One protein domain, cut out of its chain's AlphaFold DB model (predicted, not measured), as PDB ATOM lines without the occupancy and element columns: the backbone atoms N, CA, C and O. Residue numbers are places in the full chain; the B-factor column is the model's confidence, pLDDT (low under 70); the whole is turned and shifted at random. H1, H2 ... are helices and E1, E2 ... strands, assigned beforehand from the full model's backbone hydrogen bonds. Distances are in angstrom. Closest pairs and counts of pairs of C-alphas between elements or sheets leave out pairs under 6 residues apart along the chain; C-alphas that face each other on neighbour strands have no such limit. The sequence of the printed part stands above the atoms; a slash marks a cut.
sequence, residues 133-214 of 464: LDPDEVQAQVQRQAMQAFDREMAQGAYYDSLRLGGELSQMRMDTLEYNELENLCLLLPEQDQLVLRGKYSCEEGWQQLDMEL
ATOM      1  N   LEU A 133     229.828 169.516 270.168       92.19
ATOM      2  CA  LEU A 133     229.957 168.162 270.709       92.19
ATOM      3  C   LEU A 133     229.806 168.161 272.232       92.19
ATOM      4  O   LEU A 133     230.247 169.096 272.902       92.19
ATOM      5  N   ASP A 134     229.212 167.095 272.773       93.62
ATOM      6  CA  ASP A 134     229.126 166.867 274.216       93.62
ATOM      7  C   ASP A 134     230.455 166.279 274.734       93.62
ATOM      8  O   ASP A 134     230.807 165.156 274.353       93.62
ATOM      9  N   PRO A 135     231.213 166.998 275.588       95.12
ATOM     10  CA  PRO A 135     232.463 166.487 276.139       95.12
ATOM     11  C   PRO A 135     232.302 165.153 276.874       95.12
ATOM     12  O   PRO A 135     233.188 164.311 276.768       95.12
ATOM     13  N   ASP A 136     231.183 164.913 277.559       93.56
ATOM     14  CA  ASP A 136     230.991 163.679 278.328       93.56
ATOM     15  C   ASP A 136     230.816 162.469 277.394       93.56
ATOM     16  O   ASP A 136     231.385 161.396 277.623       93.56
ATOM     17  N   GLU A 137     230.100 162.647 276.277       91.75
ATOM     18  CA  GLU A 137     229.963 161.612 275.245       91.75
ATOM     19  C   GLU A 137     231.309 161.309 274.568       91.75
ATOM     20  O   GLU A 137     231.652 160.138 274.355       91.75
ATOM     21  N   VAL A 138     232.098 162.351 274.272       93.31
ATOM     22  CA  VAL A 138     233.443 162.209 273.693       93.31
ATOM     23  C   VAL A 138     234.393 161.523 274.677       93.31
ATOM     24  O   VAL A 138     235.109 160.600 274.285       93.31
ATOM     25  N   GLN A 139     234.371 161.909 275.955       94.75
ATOM     26  CA  GLN A 139     235.178 161.298 277.013       94.75
ATOM     27  C   GLN A 139     234.889 159.799 277.131       94.75
ATOM     28  O   GLN A 139     235.824 158.995 277.173       94.75
ATOM     29  N   ALA A 140     233.609 159.416 277.128       91.62
ATOM     30  CA  ALA A 140     233.202 158.017 277.178       91.62
ATOM     31  C   ALA A 140     233.656 157.242 275.929       91.62
ATOM     32  O   ALA A 140     234.062 156.083 276.025       91.62
ATOM     33  N   GLN A 141     233.611 157.858 274.744       91.94
ATOM     34  CA  GLN A 141     234.098 157.233 273.515       91.94
ATOM     35  C   GLN A 141     235.616 157.033 273.520       91.94
ATOM     36  O   GLN A 141     236.081 155.954 273.150       91.94
ATOM     37  N   VAL A 142     236.368 158.043 273.945       94.00
ATOM     38  CA  VAL A 142     237.825 157.975 274.069       94.00
ATOM     39  C   VAL A 142     238.232 156.875 275.049       94.00
ATOM     40  O   VAL A 142     239.043 156.022 274.701       94.00
ATOM     41  N   GLN A 143     237.624 156.825 276.235       94.06
ATOM     42  CA  GLN A 143     237.927 155.789 277.229       94.06
ATOM     43  C   GLN A 143     237.654 154.382 276.695       94.06
ATOM     44  O   GLN A 143     238.472 153.484 276.894       94.06
ATOM     45  N   ARG A 144     236.551 154.194 275.955       92.62
ATOM     46  CA  ARG A 144     236.260 152.915 275.294       92.62
ATOM     47  C   ARG A 144     237.330 152.536 274.277       92.62
ATOM     48  O   ARG A 144     237.832 151.420 274.331       92.62
ATOM     49  N   GLN A 145     237.698 153.441 273.371       94.19
ATOM     50  CA  GLN A 145     238.711 153.149 272.352       94.19
ATOM     51  C   GLN A 145     240.087 152.870 272.973       94.19
ATOM     52  O   GLN A 145     240.768 151.935 272.551       94.19
ATOM     53  N   ALA A 146     240.467 153.623 274.008       94.94
ATOM     54  CA  ALA A 146     241.704 153.404 274.748       94.94
ATOM     55  C   ALA A 146     241.729 152.038 275.446       94.94
ATOM     56  O   ALA A 146     242.723 151.322 275.327       94.94
ATOM     57  N   MET A 147     240.634 151.634 276.104       94.38
ATOM     58  CA  MET A 147     240.533 150.294 276.695       94.38
ATOM     59  C   MET A 147     240.517 149.179 275.672       94.38
ATOM     60  O   MET A 147     241.209 148.192 275.864       94.38
ATOM     61  N   GLN A 148     239.821 149.346 274.555       92.69
ATOM     62  CA  GLN A 148     239.830 148.345 273.492       92.69
ATOM     63  C   GLN A 148     241.235 148.147 272.909       92.69
ATOM     64  O   GLN A 148     241.637 147.017 272.638       92.69
ATOM     65  N   ALA A 149     241.999 149.229 272.718       93.31
ATOM     66  CA  ALA A 149     243.385 149.142 272.262       93.31
ATOM     67  C   ALA A 149     244.279 148.444 273.299       93.31
ATOM     68  O   ALA A 149     244.989 147.499 272.953       93.31
ATOM     69  N   PHE A 150     244.183 148.867 274.564       93.88
ATOM     70  CA  PHE A 150     244.902 148.266 275.684       93.88
ATOM     71  C   PHE A 150     244.600 146.772 275.819       93.88
ATOM     72  O   PHE A 150     245.510 145.946 275.761       93.88
ATOM     73  N   ASP A 151     243.323 146.416 275.965       91.75
ATOM     74  CA  ASP A 151     242.888 145.047 276.216       91.75
ATOM     75  C   ASP A 151     243.260 144.150 275.028       91.75
ATOM     76  O   ASP A 151     243.718 143.035 275.250       91.75
ATOM     77  N   ARG A 152     243.166 144.628 273.774       89.44
ATOM     78  CA  ARG A 152     243.595 143.865 272.585       89.44
ATOM     79  C   ARG A 152     245.093 143.571 272.578       89.44
ATOM     80  O   ARG A 152     245.483 142.462 272.208       89.44
ATOM     81  N   GLU A 153     245.924 144.553 272.914       89.12
ATOM     82  CA  GLU A 153     247.379 144.382 272.923       89.12
ATOM     83  C   GLU A 153     247.821 143.499 274.088       89.12
ATOM     84  O   GLU A 153     248.516 142.502 273.886       89.12
ATOM     85  N   MET A 154     247.329 143.788 275.293       87.50
ATOM     86  CA  MET A 154     247.613 142.979 276.473       87.50
ATOM     87  C   MET A 154     247.060 141.558 276.331       87.50
ATOM     88  O   MET A 154     247.715 140.624 276.786       87.50
ATOM     89  N   ALA A 155     245.942 141.360 275.616       77.38
ATOM     90  CA  ALA A 155     245.403 140.050 275.228       77.38
ATOM     91  C   ALA A 155     246.305 139.231 274.284       77.38
ATOM     92  O   ALA A 155     245.991 138.079 273.972       77.38
ATOM     93  N   GLN A 156     247.443 139.781 273.858       76.56
ATOM     94  CA  GLN A 156     248.478 139.080 273.095       76.56
ATOM     95  C   GLN A 156     249.844 139.077 273.808       76.56
ATOM     96  O   GLN A 156     250.792 138.467 273.306       76.56
ATOM     97  N   GLY A 157     249.945 139.740 274.966       81.19
ATOM     98  CA  GLY A 157     251.177 139.917 275.733       81.19
ATOM     99  C   GLY A 157     251.649 138.643 276.433       81.19
ATOM    100  O   GLY A 157     250.861 137.850 276.953       81.19
ATOM    101  N   ALA A 158     252.966 138.440 276.474       82.81
ATOM    102  CA  ALA A 158     253.568 137.259 277.090       82.81
ATOM    103  C   ALA A 158     253.603 137.339 278.627       82.81
ATOM    104  O   ALA A 158     253.743 136.304 279.286       82.81
ATOM    105  N   TYR A 159     253.487 138.541 279.199       83.25
ATOM    106  CA  TYR A 159     253.572 138.779 280.641       83.25
ATOM    107  C   TYR A 159     252.213 138.951 281.318       83.25
ATOM    108  O   TYR A 159     252.176 139.171 282.531       83.25
ATOM    109  N   TYR A 160     251.112 138.783 280.580       84.75
ATOM    110  CA  TYR A 160     249.751 138.995 281.069       84.75
ATOM    111  C   TYR A 160     249.495 138.370 282.455       84.75
ATOM    112  O   TYR A 160     249.125 139.068 283.398       84.75
ATOM    113  N   ASP A 161     249.770 137.071 282.620       82.00
ATOM    114  CA  ASP A 161     249.529 136.369 283.890       82.00
ATOM    115  C   ASP A 161     250.354 136.928 285.048       82.00
ATOM    116  O   ASP A 161     249.870 137.019 286.177       82.00
ATOM    117  N   SER A 162     251.605 137.308 284.780       84.88
ATOM    118  CA  SER A 162     252.482 137.870 285.809       84.88
ATOM    119  C   SER A 162     252.027 139.260 286.252       84.88
ATOM    120  O   SER A 162     252.059 139.556 287.445       84.88
ATOM    121  N   LEU A 163     251.539 140.075 285.313       86.81
ATOM    122  CA  LEU A 163     250.997 141.404 285.591       86.81
ATOM    123  C   LEU A 163     249.677 141.309 286.359       86.81
ATOM    124  O   LEU A 163     249.465 142.061 287.308       86.81
ATOM    125  N   ARG A 164     248.815 140.349 286.002       85.44
ATOM    126  CA  ARG A 164     247.564 140.084 286.719       85.44
ATOM    127  C   ARG A 164     247.823 139.685 288.170       85.44
ATOM    128  O   ARG A 164     247.265 140.294 289.077       85.44
ATOM    129  N   LEU A 165     248.680 138.686 288.402       80.69
ATOM    130  CA  LEU A 165     248.944 138.174 289.752       80.69
ATOM    131  C   LEU A 165     249.545 139.231 290.690       80.69
ATOM    132  O   LEU A 165     249.302 139.162 291.887       80.69
ATOM    133  N   GLY A 166     250.299 140.200 290.161       75.19
ATOM    134  CA  GLY A 166     250.847 141.314 290.943       75.19
ATOM    135  C   GLY A 166     249.932 142.540 291.066       75.19
ATOM    136  O   GLY A 166     250.356 143.539 291.639       75.19
ATOM    137  N   GLY A 167     248.726 142.511 290.482       81.19
ATOM    138  CA  GLY A 167     247.813 143.664 290.422       81.19
ATOM    139  C   GLY A 167     248.254 144.791 289.474       81.19
ATOM    140  O   GLY A 167     247.556 145.795 289.349       81.19
ATOM    141  N   GLU A 168     249.386 144.627 288.783       86.56
ATOM    142  CA  GLU A 168     249.949 145.616 287.857       86.56
ATOM    143  C   GLU A 168     249.066 145.792 286.622       86.56
ATOM    144  O   GLU A 168     248.891 146.906 286.146       86.56
ATOM    145  N   LEU A 169     248.441 144.715 286.132       88.69
ATOM    146  CA  LEU A 169     247.544 144.799 284.979       88.69
ATOM    147  C   LEU A 169     246.393 145.783 285.235       88.69
ATOM    148  O   LEU A 169     246.111 146.646 284.405       88.69
ATOM    149  N   SER A 170     245.750 145.673 286.396       87.81
ATOM    150  CA  SER A 170     244.638 146.539 286.782       87.81
ATOM    151  C   SER A 170     245.108 147.988 286.962       87.81
ATOM    152  O   SER A 170     244.388 148.917 286.595       87.81
ATOM    153  N   GLN A 171     246.345 148.200 287.432       87.38
ATOM    154  CA  GLN A 171     246.943 149.534 287.458       87.38
ATOM    155  C   GLN A 171     247.200 150.084 286.052       87.38
ATOM    156  O   GLN A 171     246.854 151.227 285.786       87.38
ATOM    157  N   MET A 172     247.737 149.284 285.131       91.31
ATOM    158  CA  MET A 172     247.970 149.711 283.749       91.31
ATOM    159  C   MET A 172     246.659 150.060 283.020       91.31
ATOM    160  O   MET A 172     246.630 151.006 282.223       91.31
ATOM    161  N   ARG A 173     245.563 149.337 283.310       92.44
ATOM    162  CA  ARG A 173     244.216 149.704 282.837       92.44
ATOM    163  C   ARG A 173     243.790 151.058 283.398       92.44
ATOM    164  O   ARG A 173     243.342 151.913 282.637       92.44
ATOM    165  N   MET A 174     243.969 151.271 284.704       92.00
ATOM    166  CA  MET A 174     243.635 152.541 285.347       92.00
ATOM    167  C   MET A 174     244.457 153.706 284.786       92.00
ATOM    168  O   MET A 174     243.887 154.728 284.414       92.00
ATOM    169  N   ASP A 175     245.773 153.535 284.645       91.50
ATOM    170  CA  ASP A 175     246.644 154.538 284.035       91.50
ATOM    171  C   ASP A 175     246.136 154.875 282.629       91.50
ATOM    172  O   ASP A 175     246.033 156.038 282.251       91.50
ATOM    173  N   THR A 176     245.765 153.865 281.842       94.81
ATOM    174  CA  THR A 176     245.222 154.104 280.505       94.81
ATOM    175  C   THR A 176     243.935 154.938 280.556       94.81
ATOM    176  O   THR A 176     243.772 155.813 279.716       94.81
ATOM    177  N   LEU A 177     243.043 154.767 281.531       94.62
ATOM    178  CA  LEU A 177     241.881 155.658 281.670       94.62
ATOM    179  C   LEU A 177     242.295 157.090 282.044       94.62
ATOM    180  O   LEU A 177     241.851 158.041 281.400       94.62
ATOM    181  N   GLU A 178     243.180 157.245 283.029       91.81
ATOM    182  CA  GLU A 178     243.639 158.546 283.535       91.81
ATOM    183  C   GLU A 178     244.362 159.378 282.466       91.81
ATOM    184  O   GLU A 178     244.073 160.559 282.260       91.81
ATOM    185  N   TYR A 179     245.278 158.764 281.720       91.50
ATOM    186  CA  TYR A 179     246.015 159.466 280.671       91.50
ATOM    187  C   TYR A 179     245.163 159.808 279.443       91.50
ATOM    188  O   TYR A 179     245.637 160.554 278.585       91.50
ATOM    189  N   ASN A 180     243.932 159.292 279.360       95.44
ATOM    190  CA  ASN A 180     242.959 159.642 278.327       95.44
ATOM    191  C   ASN A 180     241.767 160.448 278.871       95.44
ATOM    192  O   ASN A 180     240.711 160.505 278.236       95.44
ATOM    193  N   GLU A 181     241.918 161.104 280.022       95.06
ATOM    194  CA  GLU A 181     241.058 162.234 280.381       95.06
ATOM    195  C   GLU A 181     241.188 163.337 279.320       95.06
ATOM    196  O   GLU A 181     242.291 163.609 278.843       95.06
ATOM    197  N   LEU A 182     240.077 163.975 278.940       94.44
ATOM    198  CA  LEU A 182     240.010 164.922 277.818       94.44
ATOM    199  C   LEU A 182     241.094 166.001 277.859       94.44
ATOM    200  O   LEU A 182     241.655 166.358 276.824       94.44
ATOM    201  N   GLU A 183     241.406 166.503 279.050       94.19
ATOM    202  CA  GLU A 183     242.371 167.588 279.236       94.19
ATOM    203  C   GLU A 183     243.832 167.148 279.056       94.19
ATOM    204  O   GLU A 183     244.719 167.986 278.919       94.19
ATOM    205  N   ASN A 184     244.085 165.838 278.969       93.31
ATOM    206  CA  ASN A 184     245.388 165.266 278.631       93.31
ATOM    207  C   ASN A 184     245.547 164.983 277.124       93.31
ATOM    208  O   ASN A 184     246.640 164.621 276.680       93.31
ATOM    209  N   LEU A 185     244.478 165.113 276.331       95.31
ATOM    210  CA  LEU A 185     244.459 164.724 274.921       95.31
ATOM    211  C   LEU A 185     244.844 165.873 273.994       95.31
ATOM    212  O   LEU A 185     244.515 167.036 274.217       95.31
ATOM    213  N   CYS A 186     245.475 165.521 272.874       95.00
ATOM    214  CA  CYS A 186     245.656 166.449 271.763       95.00
ATOM    215  C   CYS A 186     244.476 166.329 270.796       95.00
ATOM    216  O   CYS A 186     244.198 165.239 270.290       95.00
ATOM    217  N   LEU A 187     243.819 167.449 270.498       94.75
ATOM    218  CA  LEU A 187     242.745 167.500 269.514       94.75
ATOM    219  C   LEU A 187     243.321 167.751 268.118       94.75
ATOM    220  O   LEU A 187     244.006 168.743 267.879       94.75
ATOM    221  N   LEU A 188     243.020 166.861 267.177       93.12
ATOM    222  CA  LEU A 188     243.464 166.946 265.791       93.12
ATOM    223  C   LEU A 188     242.256 167.085 264.857       93.12
ATOM    224  O   LEU A 188     241.229 166.429 265.036       93.12
ATOM    225  N   LEU A 189     242.418 167.906 263.820       86.25
ATOM    226  CA  LEU A 189     241.473 168.077 262.711       86.25
ATOM    227  C   LEU A 189     242.205 167.842 261.379       86.25
ATOM    228  O   LEU A 189     242.503 168.807 260.666       86.25
ATOM    229  N   PRO A 190     242.602 166.592 261.071       78.62
ATOM    230  CA  PRO A 190     243.363 166.284 259.859       78.62
ATOM    231  C   PRO A 190     242.587 166.615 258.572       78.62
ATOM    232  O   PRO A 190     243.189 167.049 257.588       78.62
ATOM    233  N   GLU A 191     241.257 166.474 258.594       75.88
ATOM    234  CA  GLU A 191     240.342 166.823 257.502       75.88
ATOM    235  C   GLU A 191     239.150 167.649 258.027       75.88
ATOM    236  O   GLU A 191     238.882 167.666 259.226       75.88
ATOM    237  N   GLN A 192     238.422 168.347 257.139       64.31
ATOM    238  CA  GLN A 192     237.378 169.326 257.515       64.31
ATOM    239  C   GLN A 192     236.240 168.767 258.387       64.31
ATOM    240  O   GLN A 192     235.615 169.552 259.094       64.31
ATOM    241  N   ASP A 193     236.009 167.454 258.357       70.81
ATOM    242  CA  ASP A 193     234.929 166.776 259.084       70.81
ATOM    243  C   ASP A 193     235.440 165.564 259.888       70.81
ATOM    244  O   ASP A 193     234.664 164.681 260.249       70.81
ATOM    245  N   GLN A 194     236.752 165.485 260.143       83.75
ATOM    246  CA  GLN A 194     237.356 164.386 260.893       83.75
ATOM    247  C   GLN A 194     237.974 164.920 262.181       83.75
ATOM    248  O   GLN A 194     238.936 165.684 262.146       83.75
ATOM    249  N   LEU A 195     237.421 164.494 263.315       90.44
ATOM    250  CA  LEU A 195     237.937 164.804 264.642       90.44
ATOM    251  C   LEU A 195     238.664 163.584 265.204       90.44
ATOM    252  O   LEU A 195     238.079 162.507 265.346       90.44
ATOM    253  N   VAL A 196     239.941 163.774 265.524       93.88
ATOM    254  CA  VAL A 196     240.802 162.741 266.100       93.88
ATOM    255  C   VAL A 196     241.342 163.232 267.431       93.88
ATOM    256  O   VAL A 196     241.887 164.331 267.523       93.88
ATOM    257  N   LEU A 197     241.199 162.415 268.468       95.56
ATOM    258  CA  LEU A 197     241.769 162.671 269.782       95.56
ATOM    259  C   LEU A 197     242.992 161.777 269.928       95.56
ATOM    260  O   LEU A 197     242.887 160.551 269.907       95.56
ATOM    261  N   ARG A 198     244.162 162.395 270.053       95.25
ATOM    262  CA  ARG A 198     245.410 161.675 270.280       95.25
ATOM    263  C   ARG A 198     245.648 161.528 271.771       95.25
ATOM    264  O   ARG A 198     245.884 162.513 272.473       95.25
ATOM    265  N   GLY A 199     245.626 160.280 272.204       94.38
ATOM    266  CA  GLY A 199     245.946 159.833 273.545       94.38
ATOM    267  C   GLY A 199     247.020 158.752 273.524       94.38
ATOM    268  O   GLY A 199     247.906 158.737 272.658       94.38
ATOM    269  N   LYS A 200     246.972 157.852 274.505       92.56
ATOM    270  CA  LYS A 200     247.961 156.778 274.665       92.56
ATOM    271  C   LYS A 200     247.450 155.655 275.555       92.56
ATOM    272  O   LYS A 200     246.620 155.899 276.413       92.56
ATOM    273  N   TYR A 201     247.989 154.455 275.431       91.31
ATOM    274  CA  TYR A 201     247.703 153.353 276.354       91.31
ATOM    275  C   TYR A 201     248.998 152.721 276.860       91.31
ATOM    276  O   TYR A 201     250.065 152.889 276.260       91.31
ATOM    277  N   SER A 202     248.908 152.059 278.011       86.56
ATOM    278  CA  SER A 202     250.039 151.372 278.632       86.56
ATOM    279  C   SER A 202     250.215 149.974 278.029       86.56
ATOM    280  O   SER A 202     249.236 149.271 277.811       86.56
ATOM    281  N   CYS A 203     251.447 149.550 277.764       85.69
ATOM    282  CA  CYS A 203     251.780 148.192 277.321       85.69
ATOM    283  C   CYS A 203     253.103 147.728 277.951       85.69
ATOM    284  O   CYS A 203     253.738 148.469 278.707       85.69
ATOM    285  N   GLU A 204     253.542 146.509 277.629       80.38
ATOM    286  CA  GLU A 204     254.799 145.937 278.131       80.38
ATOM    287  C   GLU A 204     256.023 146.805 277.766       80.38
ATOM    288  O   GLU A 204     256.926 146.996 278.584       80.38
ATOM    289  N   GLU A 205     256.044 147.396 276.568       81.19
ATOM    290  CA  GLU A 205     257.095 148.306 276.096       81.19
ATOM    291  C   GLU A 205     256.957 149.753 276.614       81.19
ATOM    292  O   GLU A 205     257.775 150.619 276.280       81.19
ATOM    293  N   GLY A 206     255.951 150.031 277.448       83.81
ATOM    294  CA  GLY A 206     255.645 151.348 277.998       83.81
ATOM    295  C   GLY A 206     254.455 152.019 277.311       83.81
ATOM    296  O   GLY A 206     253.494 151.374 276.920       83.81
ATOM    297  N   TRP A 207     254.476 153.345 277.193       88.75
ATOM    298  CA  TRP A 207     253.356 154.092 276.610       88.75
ATOM    299  C   TRP A 207     253.362 154.039 275.081       88.75
ATOM    300  O   TRP A 207     254.320 154.508 274.461       88.75
ATOM    301  N   GLN A 208     252.264 153.573 274.485       90.00
ATOM    302  CA  GLN A 208     252.013 153.638 273.042       90.00
ATOM    303  C   GLN A 208     251.022 154.741 272.714       90.00
ATOM    304  O   GLN A 208     250.086 154.997 273.466       90.00
ATOM    305  N   GLN A 209     251.225 155.405 271.582       91.69
ATOM    306  CA  GLN A 209     250.306 156.435 271.105       91.69
ATOM    307  C   GLN A 209     249.059 155.825 270.493       91.69
ATOM    308  O   GLN A 209     249.126 154.785 269.841       91.69
ATOM    309  N   LEU A 210     247.945 156.529 270.652       93.56
ATOM    310  CA  LEU A 210     246.664 156.114 270.112       93.56
ATOM    311  C   LEU A 210     245.923 157.309 269.527       93.56
ATOM    312  O   LEU A 210     245.573 158.240 270.248       93.56
ATOM    313  N   ASP A 211     245.667 157.251 268.226       94.44
ATOM    314  CA  ASP A 211     244.795 158.194 267.534       94.44
ATOM    315  C   ASP A 211     243.385 157.609 267.502       94.44
ATOM    316  O   ASP A 211     243.151 156.567 266.889       94.44
ATOM    317  N   MET A 212     242.460 158.265 268.198       94.12
ATOM    318  CA  MET A 212     241.071 157.831 268.332       94.12
ATOM    319  C   MET A 212     240.190 158.718 267.474       94.12
ATOM    320  O   MET A 212     240.007 159.902 267.762       94.12
ATOM    321  N   GLU A 213     239.645 158.147 266.408       91.19
ATOM    322  CA  GLU A 213     238.689 158.852 265.566       91.19
ATOM    323  C   GLU A 213     237.319 158.837 266.239       91.19
ATOM    324  O   GLU A 213     236.812 157.779 266.633       91.19
ATOM    325  N   LEU A 214     236.692 160.004 266.370       84.69
ATOM    326  CA  LEU A 214     235.324 160.053 266.864       84.69
ATOM    327  C   LEU A 214     234.383 159.595 265.757       84.69
ATOM    328  O   LEU A 214     234.250 160.227 264.712       84.69
TER     329      LEU A 214
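What this domain is: This is residues 133 to 214 of the 464 residues of an uncharacterized protein of Faecalibacterium prausnitzii M21/2 (UniProt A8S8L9). A strongly twisted sheet of three strands has two helices, H1 and H3, side by side over one face, and its other face is bare. The short helix H2 lies at one end of this rod, and the turn of the E1 and E2 hairpin makes the other end. The printed part has 82 residues, with three named helices and then three named strands, E1, E2, E3, in that order across the sheet, a meander, each strand the antiparallel neighbour of the one before. The class is mixed, the whole is compact with a radius of gyration of the C-alphas of 13.6 A, and the spans are 45 by 21 by 16 A.

Where its parts are: H1, residues 135 to 154, begins at C-alpha 135 (232.463, 166.487, 276.139) and is 28.0 A long. H2 holds residues 160 to 165, and H3, residues 168 to 178, is 15.0 A long. E1 is residues 186 to 191, E2 residues 194 to 203, 27.2 A, and E3 residues 206 to 213, 22.3 A, ending at C-alpha 213 (238.689, 158.852, 265.566).

How they stand to each other: H1 is on the sheet at a height of 7.6 A, over E2 and E3; its closest C-alphas to E2 are Phe 150 and Tyr 201, 5.8 A. H3, on the same face, touches residues 143 to 150 of H1 alone, at a shallow tilt of 28 degrees, opposite ways; the closest C-alphas, Gln 143 and Leu 177, are 5.9 A apart. H2 and H3 only just touch, only at the corner, with 3 pairs of C-alphas within 8 A, the closest Leu 163 and Leu 169 at 4.9 A. Within hydrogen-bond range are N 188 and O 196, 2.8 A, between E1 and E2, and N 199 and O 210, 2.8 A, between E2 and E3. In H1, H2 and H3 every O i to N i+4 pair is within range.

The domain as a whole: The C-alphas farthest apart, Leu 165 and Gln 192, are 46.3 A apart. The printed part has no cut and no long link. Residue 192 alone has a pLDDT under 70.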